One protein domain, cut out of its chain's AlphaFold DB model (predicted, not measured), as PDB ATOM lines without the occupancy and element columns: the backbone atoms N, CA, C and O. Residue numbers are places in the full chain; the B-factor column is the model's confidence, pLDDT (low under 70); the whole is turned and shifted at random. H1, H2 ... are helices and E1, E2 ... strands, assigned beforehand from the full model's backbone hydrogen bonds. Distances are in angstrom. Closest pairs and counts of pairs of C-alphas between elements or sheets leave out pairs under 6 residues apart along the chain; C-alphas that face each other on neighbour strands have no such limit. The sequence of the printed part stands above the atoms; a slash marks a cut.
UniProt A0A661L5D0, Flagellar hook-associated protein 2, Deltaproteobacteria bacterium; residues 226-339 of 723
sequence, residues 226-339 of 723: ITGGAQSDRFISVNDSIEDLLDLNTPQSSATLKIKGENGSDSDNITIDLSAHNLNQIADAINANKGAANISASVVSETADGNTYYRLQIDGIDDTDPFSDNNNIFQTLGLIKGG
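What this domain is: This is residues 226 to 339 of the 723 residues of the protein "Flagellar hook-associated protein 2" of Deltaproteobacteria bacterium (UniProt A0A661L5D0). A three-stranded antiparallel sheet, E1 - E5 - E4, has the helix H2 packed along one face, and the short hairpin E2 and E3 lies on another side of H2. The short helix H3 lies near E2, and the long hairpin E4 and E5 makes one end of the longest axis. The 114 printed residues hold three named helices and six named strands, in the order E1 H1 E2 E3 H2 E4 E5 H3 E6; the class is mixed, with under half of the residues in named elements. The whole is compact, radius of gyration of the C-alphas 13.3 A, spanning 39 by 30 by 29 A.

How they stand to each other: E5, residues 307 to 315, is the inner strand between E1, residues 229 to 231, and E4, residues 296 to 304. N 298 and O 313 are 2.8 A apart, and N 230 and O 314 2.9 A. H2, residues 279 to 288, is on this sheet at a height of 7.7 A, forming two layers, a helix on one face of a sheet; it lies over E4 and runs along it, at 3 degrees on the local plane. The closest C-alphas of H2 and E4, Ala 283 and Ala 297, are 4.9 A apart. E3, residues 270 to 273, comes nearest H2 at Ile 270 and Ile 286, C-alphas 6.0 A apart. E3 is antiparallel to E2, residues 253 to 259, with N 270 and O 257 2.8 A apart. H1, residues 242 to 246, is close to H2 but not clearly touching: the closest C-alphas, Ile 242 and Leu 279, are 7.5 A apart. In H1 and H2 every O i to N i+4 pair is within hydrogen-bond range; H3, residues 329 to 332, is too short for one. E6, residues 336 to 338, pairs with no named strand.

Where its parts are: E1 begins at C-alpha 229 (113.728, 175.605, 56.837). E4 and E5 each measure 24.9 A, E2 16.1 A and H2 14.2 A. E6 ends at C-alpha 338 (120.577, 159.266, 57.464).

The domain as a whole: The C-alphas farthest apart, Ser 265 and Gly 306, are 40.2 A apart. The printed part has no cut. The link E5 to H3 is long, 13 residues; its residues 323 to 324 pair antiparallel with 258 to 259 of E2. No printed residue is under 70 in pLDDT.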
ATOM      1  N   ILE A 226     117.612 175.360  59.569       91.75
ATOM      2  CA  ILE A 226     117.397 176.771  59.895       91.75
ATOM      3  C   ILE A 226     115.989 176.930  60.480       91.75
ATOM      4  O   ILE A 226     115.161 176.026  60.407       91.75
ATOM      5  N   THR A 227     115.683 178.084  61.072       90.06
ATOM      6  CA  THR A 227     114.337 178.327  61.615       90.06
ATOM      7  C   THR A 227     113.276 178.237  60.510       90.06
ATOM      8  O   THR A 227     113.225 179.117  59.654       90.06
ATOM      9  N   GLY A 228     112.430 177.199  60.557       86.88
ATOM     10  CA  GLY A 228     111.375 176.944  59.566       86.88
ATOM     11  C   GLY A 228     111.901 176.513  58.194       86.88
ATOM     12  O   GLY A 228     111.257 176.779  57.180       86.88
ATOM     13  N   GLY A 229     113.097 175.919  58.116       92.81
ATOM     14  CA  GLY A 229     113.728 175.605  56.837       92.81
ATOM     15  C   GLY A 229     114.938 174.675  56.923       92.81
ATOM     16  O   GLY A 229     115.366 174.246  57.995       92.81
ATOM     17  N   ALA A 230     115.532 174.412  55.763       94.88
ATOM     18  CA  ALA A 230     116.769 173.654  55.615       94.88
ATOM     19  C   ALA A 230     117.701 174.307  54.589       94.88
ATOM     20  O   ALA A 230     117.255 174.980  53.656       94.88
ATOM     21  N   GLN A 231     118.999 174.067  54.744       96.12
ATOM     22  CA  GLN A 231     120.026 174.450  53.784       96.12
ATOM     23  C   GLN A 231     120.788 173.226  53.263       96.12
ATOM     24  O   GLN A 231     120.951 172.221  53.952       96.12
ATOM     25  N   SER A 232     121.256 173.308  52.022       96.62
ATOM     26  CA  SER A 232     122.208 172.351  51.459       96.62
ATOM     27  C   SER A 232     123.592 172.515  52.085       96.62
ATOM     28  O   SER A 232     123.858 173.504  52.775       96.62
ATOM     29  N   ASP A 233     124.511 171.614  51.750       95.38
ATOM     30  CA  ASP A 233     125.944 171.835  51.955       95.38
ATOM     31  C   ASP A 233     126.464 173.034  51.141       95.38
ATOM     32  O   ASP A 233     125.750 173.602  50.304       95.38
ATOM     33  N   ARG A 234     127.700 173.460  51.435       94.56
ATOM     34  CA  ARG A 234     128.374 174.563  50.736       94.56
ATOM     35  C   ARG A 234     128.827 174.120  49.346       94.56
ATOM     36  O   ARG A 234     129.497 173.103  49.211       94.56
ATOM     37  N   PHE A 235     128.567 174.964  48.356       94.94
ATOM     38  CA  PHE A 235     129.066 174.835  46.989       94.94
ATOM     39  C   PHE A 235     129.885 176.064  46.603       94.94
ATOM     40  O   PHE A 235     129.638 177.163  47.095       94.94
ATOM     41  N   ILE A 236     130.861 175.893  45.716       93.19
ATOM     42  CA  ILE A 236     131.780 176.970  45.310       93.19
ATOM     43  C   ILE A 236     131.237 177.847  44.173       93.19
ATOM     44  O   ILE A 236     131.752 178.932  43.932       93.19
ATOM     45  N   SER A 237     130.190 177.402  43.476       94.69
ATOM     46  CA  SER A 237     129.597 178.124  42.350       94.69
ATOM     47  C   SER A 237     128.100 177.837  42.249       94.69
ATOM     48  O   SER A 237     127.601 176.811  42.711       94.69
ATOM     49  N   VAL A 238     127.374 178.790  41.665       96.12
ATOM     50  CA  VAL A 238     125.929 178.701  41.390       96.12
ATOM     51  C   VAL A 238     125.623 178.435  39.920       96.12
ATOM     52  O   VAL A 238     124.452 178.298  39.560       96.12
ATOM     53  N   ASN A 239     126.654 178.429  39.075       94.31
ATOM     54  CA  ASN A 239     126.525 178.322  37.625       94.31
ATOM     55  C   ASN A 239     126.842 176.911  37.130       94.31
ATOM     56  O   ASN A 239     126.225 176.474  36.156       94.31
ATOM     57  N   ASP A 240     127.736 176.210  37.824       96.56
ATOM     58  CA  ASP A 240     128.169 174.858  37.475       96.56
ATOM     59  C   ASP A 240     127.162 173.807  37.943       96.56
ATOM     60  O   ASP A 240     126.405 174.017  38.898       96.56
ATOM     61  N   SER A 241     127.128 172.678  37.236       96.75
ATOM     62  CA  SER A 241     126.257 171.559  37.590       96.75
ATOM     63  C   SER A 241     126.662 170.959  38.942       96.75
ATOM     64  O   SER A 241     127.816 171.053  39.357       96.75
ATOM     65  N   ILE A 242     125.723 170.318  39.646       96.56
ATOM     66  CA  ILE A 242     126.053 169.639  40.911       96.56
ATOM     67  C   ILE A 242     127.035 168.477  40.688       96.56
ATOM     68  O   ILE A 242     127.873 168.228  41.552       96.56
ATOM     69  N   GLU A 243     126.968 167.801  39.537       96.00
ATOM     70  CA  GLU A 243     127.954 166.797  39.118       96.00
ATOM     71  C   GLU A 243     129.372 167.366  39.110       96.00
ATOM     72  O   GLU A 243     130.236 166.813  39.788       96.00
ATOM     73  N   ASP A 244     129.591 168.483  38.411       95.44
ATOM     74  CA  ASP A 244     130.915 169.106  38.295       95.44
ATOM     75  C   ASP A 244     131.397 169.677  39.638       95.44
ATOM     76  O   ASP A 244     132.581 169.636  39.950       95.44
ATOM     77  N   LEU A 245     130.482 170.201  40.461       93.69
ATOM     78  CA  LEU A 245     130.823 170.784  41.763       93.69
ATOM     79  C   LEU A 245     131.260 169.749  42.801       93.69
ATOM     80  O   LEU A 245     132.021 170.080  43.711       93.69
ATOM     81  N   LEU A 246     130.728 168.530  42.710       93.06
ATOM     82  CA  LEU A 246     131.016 167.445  43.643       93.06
ATOM     83  C   LEU A 246     131.951 166.382  43.052       93.06
ATOM     84  O   LEU A 246     132.369 165.502  43.796       93.06
ATOM     85  N   ASP A 247     132.284 166.450  41.761       93.12
ATOM     86  CA  ASP A 247     132.991 165.406  41.007       93.12
ATOM     87  C   ASP A 247     132.248 164.048  41.021       93.12
ATOM     88  O   ASP A 247     132.836 162.983  41.256       93.12
ATOM     89  N   LEU A 248     130.926 164.064  40.801       94.56
ATOM     90  CA  LEU A 248     130.115 162.838  40.762       94.56
ATOM     91  C   LEU A 248     130.432 162.001  39.513       94.56
ATOM     92  O   LEU A 248     130.521 162.513  38.405       94.56
ATOM     93  N   ASN A 249     130.527 160.680  39.671       93.44
ATOM     94  CA  ASN A 249     130.669 159.729  38.559       93.44
ATOM     95  C   ASN A 249     129.317 159.127  38.145       93.44
ATOM     96  O   ASN A 249     129.166 158.594  37.044       93.44
ATOM     97  N   THR A 250     128.349 159.147  39.060       91.25
ATOM     98  CA  THR A 250     127.015 158.555  38.917       91.25
ATOM     99  C   THR A 250     125.914 159.543  39.325       91.25
ATOM    100  O   THR A 250     125.102 159.233  40.201       91.25
ATOM    101  N   PRO A 251     125.859 160.738  38.700       91.81
ATOM    102  CA  PRO A 251     124.917 161.793  39.068       91.81
ATOM    103  C   PRO A 251     123.460 161.324  38.954       91.81
ATOM    104  O   PRO A 251     123.057 160.668  37.987       91.81
ATOM    105  N   GLN A 252     122.649 161.666  39.955       93.38
ATOM    106  CA  GLN A 252     121.246 161.260  40.004       93.38
ATOM    107  C   GLN A 252     120.331 162.195  39.212       93.38
ATOM    108  O   GLN A 252     120.517 163.409  39.169       93.38
ATOM    109  N   SER A 253     119.242 161.630  38.691       90.44
ATOM    110  CA  SER A 253     118.068 162.384  38.247       90.44
ATOM    111  C   SER A 253     116.801 161.796  38.868       90.44
ATOM    112  O   SER A 253     116.706 160.590  39.101       90.44
ATOM    113  N   SER A 254     115.818 162.636  39.180       80.12
ATOM    114  CA  SER A 254     114.514 162.220  39.704       80.12
ATOM    115  C   SER A 254     113.405 163.093  39.140       80.12
ATOM    116  O   SER A 254     113.617 164.267  38.851       80.12
ATOM    117  N   ALA A 255     112.208 162.517  39.017       71.75
ATOM    118  CA  ALA A 255     110.995 163.206  38.575       71.75
ATOM    119  C   ALA A 255     109.866 163.174  39.620       71.75
ATOM    120  O   ALA A 255     108.736 163.554  39.314       71.75
ATOM    121  N   THR A 256     110.127 162.652  40.822       82.44
ATOM    122  CA  THR A 256     109.089 162.413  41.840       82.44
ATOM    123  C   THR A 256     109.524 162.807  43.248       82.44
ATOM    124  O   THR A 256     109.006 162.244  44.209       82.44
ATOM    125  N   LEU A 257     110.476 163.734  43.385       89.81
ATOM    126  CA  LEU A 257     110.836 164.271  44.698       89.81
ATOM    127  C   LEU A 257     109.663 165.073  45.257       89.81
ATOM    128  O   LEU A 257     108.943 165.732  44.499       89.81
ATOM    129  N   LYS A 258     109.484 165.043  46.574       91.19
ATOM    130  CA  LYS A 258     108.476 165.862  47.246       91.19
ATOM    131  C   LYS A 258     109.041 166.518  48.486       91.19
ATOM    132  O   LYS A 258     109.879 165.935  49.171       91.19
ATOM    133  N   ILE A 259     108.533 167.714  48.754       93.00
ATOM    134  CA  ILE A 259     108.807 168.472  49.967       93.00
ATOM    135  C   ILE A 259     107.471 168.760  50.644       93.00
ATOM    136  O   ILE A 259     106.561 169.313  50.023       93.00
ATOM    137  N   LYS A 260     107.346 168.390  51.909       92.50
ATOM    138  CA  LYS A 260     106.181 168.670  52.735       92.50
ATOM    139  C   LYS A 260     106.380 169.992  53.463       92.50
ATOM    140  O   LYS A 260     107.419 170.232  54.074       92.50
ATOM    141  N   GLY A 261     105.384 170.863  53.369       92.44
ATOM    142  CA  GLY A 261     105.417 172.165  54.022       92.44
ATOM    143  C   GLY A 261     104.865 172.152  55.441       92.44
ATOM    144  O   GLY A 261     104.111 171.250  55.807       92.44
ATOM    145  N   GLU A 262     105.133 173.213  56.206       90.62
ATOM    146  CA  GLU A 262     104.642 173.405  57.589       90.62
ATOM    147  C   GLU A 262     103.114 173.279  57.724       90.62
ATOM    148  O   GLU A 262     102.570 172.988  58.789       90.62
ATOM    149  N   ASN A 263     102.379 173.505  56.633       88.81
ATOM    150  CA  ASN A 263     100.927 173.364  56.595       88.81
ATOM    151  C   ASN A 263     100.443 171.908  56.431       88.81
ATOM    152  O   ASN A 263      99.240 171.678  56.275       88.81
ATOM    153  N   GLY A 264     101.363 170.942  56.429       87.75
ATOM    154  CA  GLY A 264     101.102 169.514  56.298       87.75
ATOM    155  C   GLY A 264     100.781 169.045  54.877       87.75
ATOM    156  O   GLY A 264     100.372 167.897  54.712       87.75
ATOM    157  N   SER A 265     100.912 169.911  53.868       92.62
ATOM    158  CA  SER A 265     100.674 169.561  52.464       92.62
ATOM    159  C   SER A 265     101.982 169.253  51.743       92.62
ATOM    160  O   SER A 265     102.968 169.969  51.912       92.62
ATOM    161  N   ASP A 266     101.959 168.237  50.882       92.62
ATOM    162  CA  ASP A 266     103.075 167.935  49.986       92.62
ATOM    163  C   ASP A 266     103.135 168.923  48.816       92.62
ATOM    164  O   ASP A 266     102.114 169.428  48.328       92.62
ATOM    165  N   SER A 267     104.348 169.144  48.321       92.12
ATOM    166  CA  SER A 267     104.589 169.741  47.017       92.12
ATOM    167  C   SER A 267     104.045 168.840  45.901       92.12
ATOM    168  O   SER A 267     103.794 167.641  46.078       92.12
ATOM    169  N   ASP A 268     103.919 169.409  44.703       93.00
ATOM    170  CA  ASP A 268     103.824 168.590  43.500       93.00
ATOM    171  C   ASP A 268     105.168 167.871  43.262       93.00
ATOM    172  O   ASP A 268     106.168 168.135  43.936       93.00
ATOM    173  N   ASN A 269     105.197 166.935  42.313       91.88
ATOM    174  CA  ASN A 269     106.418 166.205  41.981       91.88
ATOM    175  C   ASN A 269     107.498 167.158  41.442       91.88
ATOM    176  O   ASN A 269     107.339 167.751  40.373       91.88
ATOM    177  N   ILE A 270     108.613 167.259  42.158       93.06
ATOM    178  CA  ILE A 270     109.779 168.054  41.783       93.06
ATOM    179  C   ILE A 270     110.709 167.193  40.920       93.06
ATOM    180  O   ILE A 270     110.967 166.023  41.220       93.06
ATOM    181  N   THR A 271     111.209 167.784  39.832       93.12
ATOM    182  CA  THR A 271     112.184 167.154  38.931       93.12
ATOM    183  C   THR A 271     113.539 167.836  39.074       93.12
ATOM    184  O   THR A 271     113.641 169.040  38.847       93.12
ATOM    185  N   ILE A 272     114.566 167.069  39.433       95.12
ATOM    186  CA  ILE A 272     115.953 167.534  39.575       95.12
ATOM    187  C   ILE A 272     116.865 166.545  38.847       95.12
ATOM    188  O   ILE A 272     116.701 165.336  38.994       95.12
ATOM    189  N   ASP A 273     117.816 167.065  38.075       95.25
ATOM    190  CA  ASP A 273     118.866 166.301  37.402       95.25
ATOM    191  C   ASP A 273     120.223 166.897  37.781       95.25
ATOM    192  O   ASP A 273     120.546 168.005  37.359       95.25
ATOM    193  N   LEU A 274     120.999 166.192  38.606       95.75
ATOM    194  CA  LEU A 274     122.269 166.693  39.137       95.75
ATOM    195  C   LEU A 274     123.365 166.803  38.065       95.75
ATOM    196  O   LEU A 274     124.299 167.575  38.255       95.75
ATOM    197  N   SER A 275     123.216 166.101  36.933       95.94
ATOM    198  CA  SER A 275     124.146 166.193  35.795       95.94
ATOM    199  C   SER A 275     123.978 167.467  34.966       95.94
ATOM    200  O   SER A 275     124.849 167.851  34.190       95.94
ATOM    201  N   ALA A 276     122.828 168.135  35.098       95.25
ATOM    202  CA  ALA A 276     122.464 169.266  34.250       95.25
ATOM    203  C   ALA A 276     122.073 170.520  35.034       95.25
ATOM    204  O   ALA A 276     122.189 171.624  34.503       95.25
ATOM    205  N   HIS A 277     121.561 170.367  36.255       97.19
ATOM    206  CA  HIS A 277     121.093 171.481  37.061       97.19
ATOM    207  C   HIS A 277     122.188 172.026  37.977       97.19
ATOM    208  O   HIS A 277     122.882 171.274  38.658       97.19
ATOM    209  N   ASN A 278     122.262 173.352  38.050       97.38
ATOM    210  CA  ASN A 278     122.967 174.098  39.088       97.38
ATOM    211  C   ASN A 278     122.015 174.521  40.227       97.38
ATOM    212  O   ASN A 278     120.799 174.312  40.155       97.38
ATOM    213  N   LEU A 279     122.544 175.152  41.282       97.06
ATOM    214  CA  LEU A 279     121.752 175.542  42.458       97.06
ATOM    215  C   LEU A 279     120.554 176.447  42.126       97.06
ATOM    216  O   LEU A 279     119.470 176.250  42.679       97.06
ATOM    217  N   ASN A 280     120.716 177.406  41.208       97.44
ATOM    218  CA  ASN A 280     119.626 178.304  40.809       97.44
ATOM    219  C   ASN A 280     118.500 177.534  40.114       97.44
ATOM    220  O   ASN A 280     117.324 177.717  40.427       97.44
ATOM    221  N   GLN A 281     118.858 176.622  39.212       97.62
ATOM    222  CA  GLN A 281     117.890 175.789  38.501       97.62
ATOM    223  C   GLN A 281     117.163 174.823  39.442       97.62
ATOM    224  O   GLN A 281     115.970 174.574  39.264       97.62
ATOM    225  N   ILE A 282     117.844 174.315  40.473       96.94
ATOM    226  CA  ILE A 282     117.217 173.495  41.516       96.94
ATOM    227  C   ILE A 282     116.224 174.326  42.337       96.94
ATOM    228  O   ILE A 282     115.089 173.887  42.544       96.94
ATOM    229  N   ALA A 283     116.601 175.537  42.760       97.50
ATOM    230  CA  ALA A 283     115.700 176.438  43.476       97.50
ATOM    231  C   ALA A 283     114.449 176.774  42.642       97.50
ATOM    232  O   ALA A 283     113.321 176.696  43.138       97.50
ATOM    233  N   ASP A 284     114.627 177.076  41.354       97.06
ATOM    234  CA  ASP A 284     113.527 177.327  40.419       97.06
ATOM    235  C   ASP A 284     112.616 176.102  40.258       97.06
ATOM    236  O   ASP A 284     111.389 176.237  40.277       97.06
ATOM    237  N   ALA A 285     113.192 174.899  40.155       95.50
ATOM    238  CA  ALA A 285     112.433 173.655  40.055       95.50
ATOM    239  C   ALA A 285     111.573 173.399  41.302       95.50
ATOM    240  O   ALA A 285     110.409 173.007  41.172       95.50
ATOM    241  N   ILE A 286     112.094 173.663  42.503       96.00
ATOM    242  CA  ILE A 286     111.331 173.551  43.754       96.00
ATOM    243  C   ILE A 286     110.202 174.589  43.785       96.00
ATOM    244  O   ILE A 286     109.037 174.247  44.004       96.00
ATOM    245  N   ASN A 287     110.512 175.853  43.489       96.56
ATOM    246  CA  ASN A 287     109.535 176.945  43.502       96.56
ATOM    247  C   ASN A 287     108.396 176.750  42.496       96.56
ATOM    248  O   ASN A 287     107.248 177.102  42.787       96.56
ATOM    249  N   ALA A 288     108.698 176.194  41.321       95.69
ATOM    250  CA  ALA A 288     107.712 175.906  40.286       95.69
ATOM    251  C   ALA A 288     106.733 174.789  40.690       95.69
ATOM    252  O   ALA A 288     105.592 174.795  40.233       95.69
ATOM    253  N   ASN A 289     107.160 173.872  41.564       93.62
ATOM    254  CA  ASN A 289     106.402 172.680  41.960       93.62
ATOM    255  C   ASN A 289     105.961 172.702  43.434       93.62
ATOM    256  O   ASN A 289     105.532 171.686  43.969       93.62
ATOM    257  N   LYS A 290     106.001 173.861  44.101       89.75
ATOM    258  CA  LYS A 290     105.625 173.998  45.521       89.75
ATOM    259  C   LYS A 290     104.182 173.605  45.860       89.75
ATOM    260  O   LYS A 290     103.864 173.453  47.037       89.75
ATOM    261  N   GLY A 291     103.302 173.463  44.864       89.50
ATOM    262  CA  GLY A 291     101.921 173.022  45.048       89.50
ATOM    263  C   GLY A 291     101.200 173.780  46.169       89.50
ATOM    264  O   GLY A 291     101.211 175.014  46.218       89.50
ATOM    265  N   ALA A 292     100.592 173.028  47.088       88.56
ATOM    266  CA  ALA A 292      99.952 173.569  48.283       88.56
ATOM    267  C   ALA A 292     100.894 173.676  49.496       88.56
ATOM    268  O   ALA A 292     100.465 174.228  50.502       88.56
ATOM    269  N   ALA A 293     102.143 173.205  49.419       87.25
ATOM    270  CA  ALA A 293     103.074 173.120  50.552       87.25
ATOM    271  C   ALA A 293     103.511 174.483  51.121       87.25
ATOM    272  O   ALA A 293     103.990 174.555  52.238       87.25
ATOM    273  N   ASN A 294     103.318 175.593  50.395       89.88
ATOM    274  CA  ASN A 294     103.736 176.934  50.840       89.88
ATOM    275  C   ASN A 294     105.250 177.064  51.141       89.88
ATOM    276  O   ASN A 294     105.649 177.888  51.955       89.88
ATOM    277  N   ILE A 295     106.076 176.287  50.441       95.00
ATOM    278  CA  ILE A 295     107.542 176.356  50.514       95.00
ATOM    279  C   ILE A 295     108.116 177.424  49.570       95.00
ATOM    280  O   ILE A 295     107.494 177.779  48.554       95.00
ATOM    281  N   SER A 296     109.329 177.892  49.864       95.94
ATOM    282  CA  SER A 296     110.133 178.725  48.962       95.94
ATOM    283  C   SER A 296     111.597 178.310  48.971       95.94
ATOM    284  O   SER A 296     112.175 178.155  50.037       95.94
ATOM    285  N   ALA A 297     112.200 178.184  47.790       97.44
ATOM    286  CA  ALA A 297     113.620 177.902  47.636       97.44
ATOM    287  C   ALA A 297     114.383 179.127  47.111       97.44
ATOM    288  O   ALA A 297     113.875 179.877  46.276       97.44
ATOM    289  N   SER A 298     115.609 179.334  47.576       97.62
ATOM    290  CA  SER A 298     116.500 180.400  47.115       97.62
ATOM    291  C   SER A 298     117.961 179.977  47.237       97.62
ATOM    292  O   SER A 298     118.268 179.000  47.915       97.62
ATOM    293  N   VAL A 299     118.867 180.690  46.570       97.75
ATOM    294  CA  VAL A 299     120.311 180.493  46.739       97.75
ATOM    295  C   VAL A 299     120.858 181.636  47.579       97.75
ATOM    296  O   VAL A 299     120.651 182.805  47.252       97.75
ATOM    297  N   VAL A 300     121.544 181.291  48.664       96.88
ATOM    298  CA  VAL A 300     122.178 182.242  49.580       96.88
ATOM    299  C   VAL A 300     123.692 182.104  49.500       96.88
ATOM    300  O   VAL A 300     124.207 180.999  49.337       96.88
ATOM    301  N   SER A 301     124.402 183.225  49.595       94.50
ATOM    302  CA  SER A 301     125.864 183.255  49.645       94.50
ATOM    303  C   SER A 301     126.358 183.431  51.079       94.50
ATOM    304  O   SER A 301     125.793 184.211  51.846       94.50
ATOM    305  N   GLU A 302     127.458 182.771  51.406       89.88
ATOM    306  CA  GLU A 302     128.152 182.825  52.688       89.88
ATOM    307  C   GLU A 302     129.647 183.046  52.426       89.88
ATOM    308  O   GLU A 302     130.218 182.390  51.562       89.88
ATOM    309  N   THR A 303     130.303 183.945  53.162       88.69
ATOM    310  CA  THR A 303     131.761 184.124  53.069       88.69
ATOM    311  C   THR A 303     132.423 183.512  54.297       88.69
ATOM    312  O   THR A 303     132.149 183.942  55.415       88.69
ATOM    313  N   ALA A 304     133.304 182.535  54.087       79.44
ATOM    314  CA  ALA A 304     134.095 181.892  55.133       79.44
ATOM    315  C   ALA A 304     135.562 181.812  54.684       79.44
ATOM    316  O   ALA A 304     135.841 181.460  53.540       79.44
ATOM    317  N   ASP A 305     136.491 182.192  55.563       78.62
ATOM    318  CA  ASP A 305     137.942 182.177  55.304       78.62
ATOM    319  C   ASP A 305     138.372 182.910  54.019       78.62
ATOM    320  O   ASP A 305     139.293 182.500  53.317       78.62
ATOM    321  N   GLY A 306     137.675 184.001  53.683       80.88
ATOM    322  CA  GLY A 306     137.923 184.786  52.468       80.88
ATOM    323  C   GLY A 306     137.366 184.174  51.178       80.88
ATOM    324  O   GLY A 306     137.451 184.811  50.133       80.88
ATOM    325  N   ASN A 307     136.746 182.992  51.244       84.06
ATOM    326  CA  ASN A 307     136.100 182.332  50.113       84.06
ATOM    327  C   ASN A 307     134.582 182.523  50.170       84.06
ATOM    328  O   ASN A 307     133.975 182.476  51.241       84.06
ATOM    329  N   THR A 308     133.959 182.723  49.007       91.88
ATOM    330  CA  THR A 308     132.497 182.784  48.891       91.88
ATOM    331  C   THR A 308     131.953 181.406  48.544       91.88
ATOM    332  O   THR A 308     132.376 180.787  47.572       91.88
ATOM    333  N   TYR A 309     130.996 180.951  49.339       94.56
ATOM    334  CA  TYR A 309     130.257 179.712  49.171       94.56
ATOM    335  C   TYR A 309     128.780 180.011  48.954       94.56
ATOM    336  O   TYR A 309     128.274 181.065  49.340       94.56
ATOM    337  N   TYR A 310     128.069 179.052  48.382       97.00
ATOM    338  CA  TYR A 310     126.652 179.139  48.085       97.00
ATOM    339  C   TYR A 310     125.914 177.940  48.662       97.00
ATOM    340  O   TYR A 310     126.433 176.823  48.666       97.00
ATOM    341  N   ARG A 311     124.693 178.167  49.142       97.38
ATOM    342  CA  ARG A 311     123.794 177.122  49.635       97.38
ATOM    343  C   ARG A 311     122.413 177.295  49.019       97.38
ATOM    344  O   ARG A 311     121.926 178.416  48.874       97.38
ATOM    345  N   LEU A 312     121.764 176.183  48.691       97.56
ATOM    346  CA  LEU A 312     120.329 176.140  48.444       97.56
ATOM    347  C   LEU A 312     119.617 176.210  49.796       97.56
ATOM    348  O   LEU A 312     119.797 175.330  50.632       97.56
ATOM    349  N   GLN A 313     118.805 177.237  49.995       97.50
ATOM    350  CA  GLN A 313     117.946 177.408  51.158       97.50
ATOM    351  C   GLN A 313     116.498 177.106  50.782       97.50
ATOM    352  O   GLN A 313     116.017 177.588  49.757       97.50
ATOM    353  N   ILE A 314     115.803 176.335  51.618       96.56
ATOM    354  CA  ILE A 314     114.383 176.014  51.474       96.56
ATOM    355  C   ILE A 314     113.672 176.397  52.771       96.56
ATOM    356  O   ILE A 314     113.957 175.831  53.822       96.56
ATOM    357  N   ASP A 315     112.736 177.336  52.686       95.62
ATOM    358  CA  ASP A 315     111.918 177.810  53.803       95.62
ATOM    359  C   ASP A 315     110.487 177.251  53.724       95.62
ATOM    360  O   ASP A 315     109.975 176.942  52.639       95.62
ATOM    361  N   GLY A 316     109.814 177.185  54.875       93.19
ATOM    362  CA  GLY A 316     108.421 176.765  55.030       93.19
ATOM    363  C   GLY A 316     108.210 175.251  55.027       93.19
ATOM    364  O   GLY A 316     107.122 174.802  54.653       93.19
ATOM    365  N   ILE A 317     109.226 174.467  55.393       92.88
ATOM    366  CA  ILE A 317     109.178 172.994  55.407       92.88
ATOM    367  C   ILE A 317     108.648 172.447  56.743       92.88
ATOM    368  O   ILE A 317     108.761 173.093  57.773       92.88
ATOM    369  N   ASP A 318     108.064 171.249  56.732       87.56
ATOM    370  CA  ASP A 318     107.662 170.530  57.951       87.56
ATOM    371  C   ASP A 318     108.894 170.121  58.787       87.56
ATOM    372  O   ASP A 318     109.811 169.504  58.263       87.56
ATOM    373  N   ASP A 319     108.921 170.421  60.089       77.50
ATOM    374  CA  ASP A 319     110.092 170.146  60.945       77.50
ATOM    375  C   ASP A 319     110.288 168.655  61.309       77.50
ATOM    376  O   ASP A 319     111.259 168.319  61.984       77.50
ATOM    377  N   THR A 320     109.365 167.757  60.936       76.75
ATOM    378  CA  THR A 320     109.380 166.348  61.383       76.75
ATOM    379  C   THR A 320     109.738 165.340  60.299       76.75
ATOM    380  O   THR A 320     110.488 164.414  60.580       76.75
ATOM    381  N   ASP A 321     109.212 165.496  59.082       76.94
ATOM    382  CA  ASP A 321     109.553 164.644  57.930       76.94
ATOM    383  C   ASP A 321     109.274 165.399  56.613       76.94
ATOM    384  O   ASP A 321     108.245 165.183  55.955       76.94
ATOM    385  N   PRO A 322     110.116 166.392  56.267       82.38
ATOM    386  CA  PRO A 322     109.841 167.275  55.142       82.38
ATOM    387  C   PRO A 322     110.188 166.693  53.777       82.38
ATOM    388  O   PRO A 322     109.700 167.225  52.784       82.38
ATOM    389  N   PHE A 323     111.028 165.662  53.670       88.19
ATOM    390  CA  PHE A 323     111.635 165.275  52.393       88.19
ATOM    391  C   PHE A 323     111.333 163.826  52.011       88.19
ATOM    392  O   PHE A 323     111.685 162.890  52.719       88.19
ATOM    393  N   SER A 324     110.771 163.632  50.816       88.56
ATOM    394  CA  SER A 324     110.716 162.321  50.163       88.56
ATOM    395  C   SER A 324     111.809 162.244  49.099       88.56
ATOM    396  O   SER A 324     111.725 162.916  48.064       88.56
ATOM    397  N   ASP A 325     112.834 161.429  49.367       85.69
ATOM    398  CA  ASP A 325     114.080 161.387  48.595       85.69
ATOM    399  C   ASP A 325     114.352 160.036  47.910       85.69
ATOM    400  O   ASP A 325     115.330 159.350  48.186       85.69
ATOM    401  N   ASN A 326     113.491 159.642  46.970       80.12
ATOM    402  CA  ASN A 326     113.545 158.304  46.356       80.12
ATOM    403  C   ASN A 326     114.842 157.969  45.590       80.12
ATOM    404  O   ASN A 326     115.033 156.809  45.239       80.12
ATOM    405  N   ASN A 327     115.692 158.957  45.289       88.62
ATOM    406  CA  ASN A 327     116.953 158.768  44.565       88.62
ATOM    407  C   ASN A 327     118.142 159.415  45.296       88.62
ATOM    408  O   ASN A 327     119.133 159.708  44.638       88.62
ATOM    409  N   ASN A 328     118.059 159.658  46.609       91.19
ATOM    410  CA  ASN A 328     119.111 160.275  47.437       91.19
ATOM    411  C   ASN A 328     119.590 161.669  46.968       91.19
ATOM    412  O   ASN A 328     120.716 162.066  47.261       91.19
ATOM    413  N   ILE A 329     118.787 162.422  46.211       93.31
ATOM    414  CA  ILE A 329     119.162 163.745  45.688       93.31
ATOM    415  C   ILE A 329     119.261 164.776  46.813       93.31
ATOM    416  O   ILE A 329     120.222 165.543  46.851       93.31
ATOM    417  N   PHE A 330     118.301 164.810  47.739       92.94
ATOM    418  CA  PHE A 330     118.365 165.729  48.878       92.94
ATOM    419  C   PHE A 330     119.499 165.354  49.834       92.94
ATOM    420  O   PHE A 330     120.140 166.247  50.394       92.94
ATOM    421  N   GLN A 331     119.799 164.059  49.961       92.62
ATOM    422  CA  GLN A 331     120.972 163.590  50.690       92.62
ATOM    423  C   GLN A 331     122.274 164.018  49.998       92.62
ATOM    424  O   GLN A 331     123.163 164.540  50.658       92.62
ATOM    425  N   THR A 332     122.361 163.905  48.668       95.19
ATOM    426  CA  THR A 332     123.538 164.327  47.875       95.19
ATOM    427  C   THR A 332     123.794 165.827  47.989       95.19
ATOM    428  O   THR A 332     124.935 166.261  48.098       95.19
ATOM    429  N   LEU A 333     122.726 166.630  48.012       95.31
ATOM    430  CA  LEU A 333     122.809 168.074  48.241       95.31
ATOM    431  C   LEU A 333     123.166 168.428  49.697       95.31
ATOM    432  O   LEU A 333     123.433 169.591  49.987       95.31
ATOM    433  N   GLY A 334     123.140 167.473  50.628       94.75
ATOM    434  CA  GLY A 334     123.387 167.723  52.048       94.75
ATOM    435  C   GLY A 334     122.250 168.467  52.755       94.75
ATOM    436  O   GLY A 334     122.488 169.139  53.752       94.75
ATOM    437  N   LEU A 335     121.015 168.379  52.250       93.81
ATOM    438  CA  LEU A 335     119.828 168.885  52.957       93.81
ATOM    439  C   LEU A 335     119.427 167.946  54.098       93.81
ATOM    440  O   LEU A 335     119.048 168.396  55.181       93.81
ATOM    441  N   ILE A 336     119.548 166.642  53.855       92.12
ATOM    442  CA  ILE A 336     119.230 165.580  54.808       92.12
ATOM    443  C   ILE A 336     120.410 164.627  54.986       92.12
ATOM    444  O   ILE A 336     121.258 164.503  54.104       92.12
ATOM    445  N   LYS A 337     120.450 163.930  56.118       91.19
ATOM    446  CA  LYS A 337     121.393 162.845  56.419       91.19
ATOM    447  C   LYS A 337     120.632 161.653  56.995       91.19
ATOM    448  O   LYS A 337     119.566 161.833  57.573       91.19
ATOM    449  N   GLY A 338     121.155 160.444  56.809       88.75
ATOM    450  CA  GLY A 338     120.577 159.266  57.464       88.75
ATOM    451  C   GLY A 338     120.944 159.227  58.945       88.75
ATOM    452  O   GLY A 338     122.049 159.646  59.307       88.75
ATOM    453  N   GLY A 339     120.039 158.728  59.786       87.00
ATOM    454  CA  GLY A 339     120.302 158.508  61.208       87.00
ATOM    455  C   GLY A 339     121.429 157.495  61.442       87.00
ATOM    456  O   GLY A 339     121.691 156.634  60.605       87.00
TER     457      GLY A 339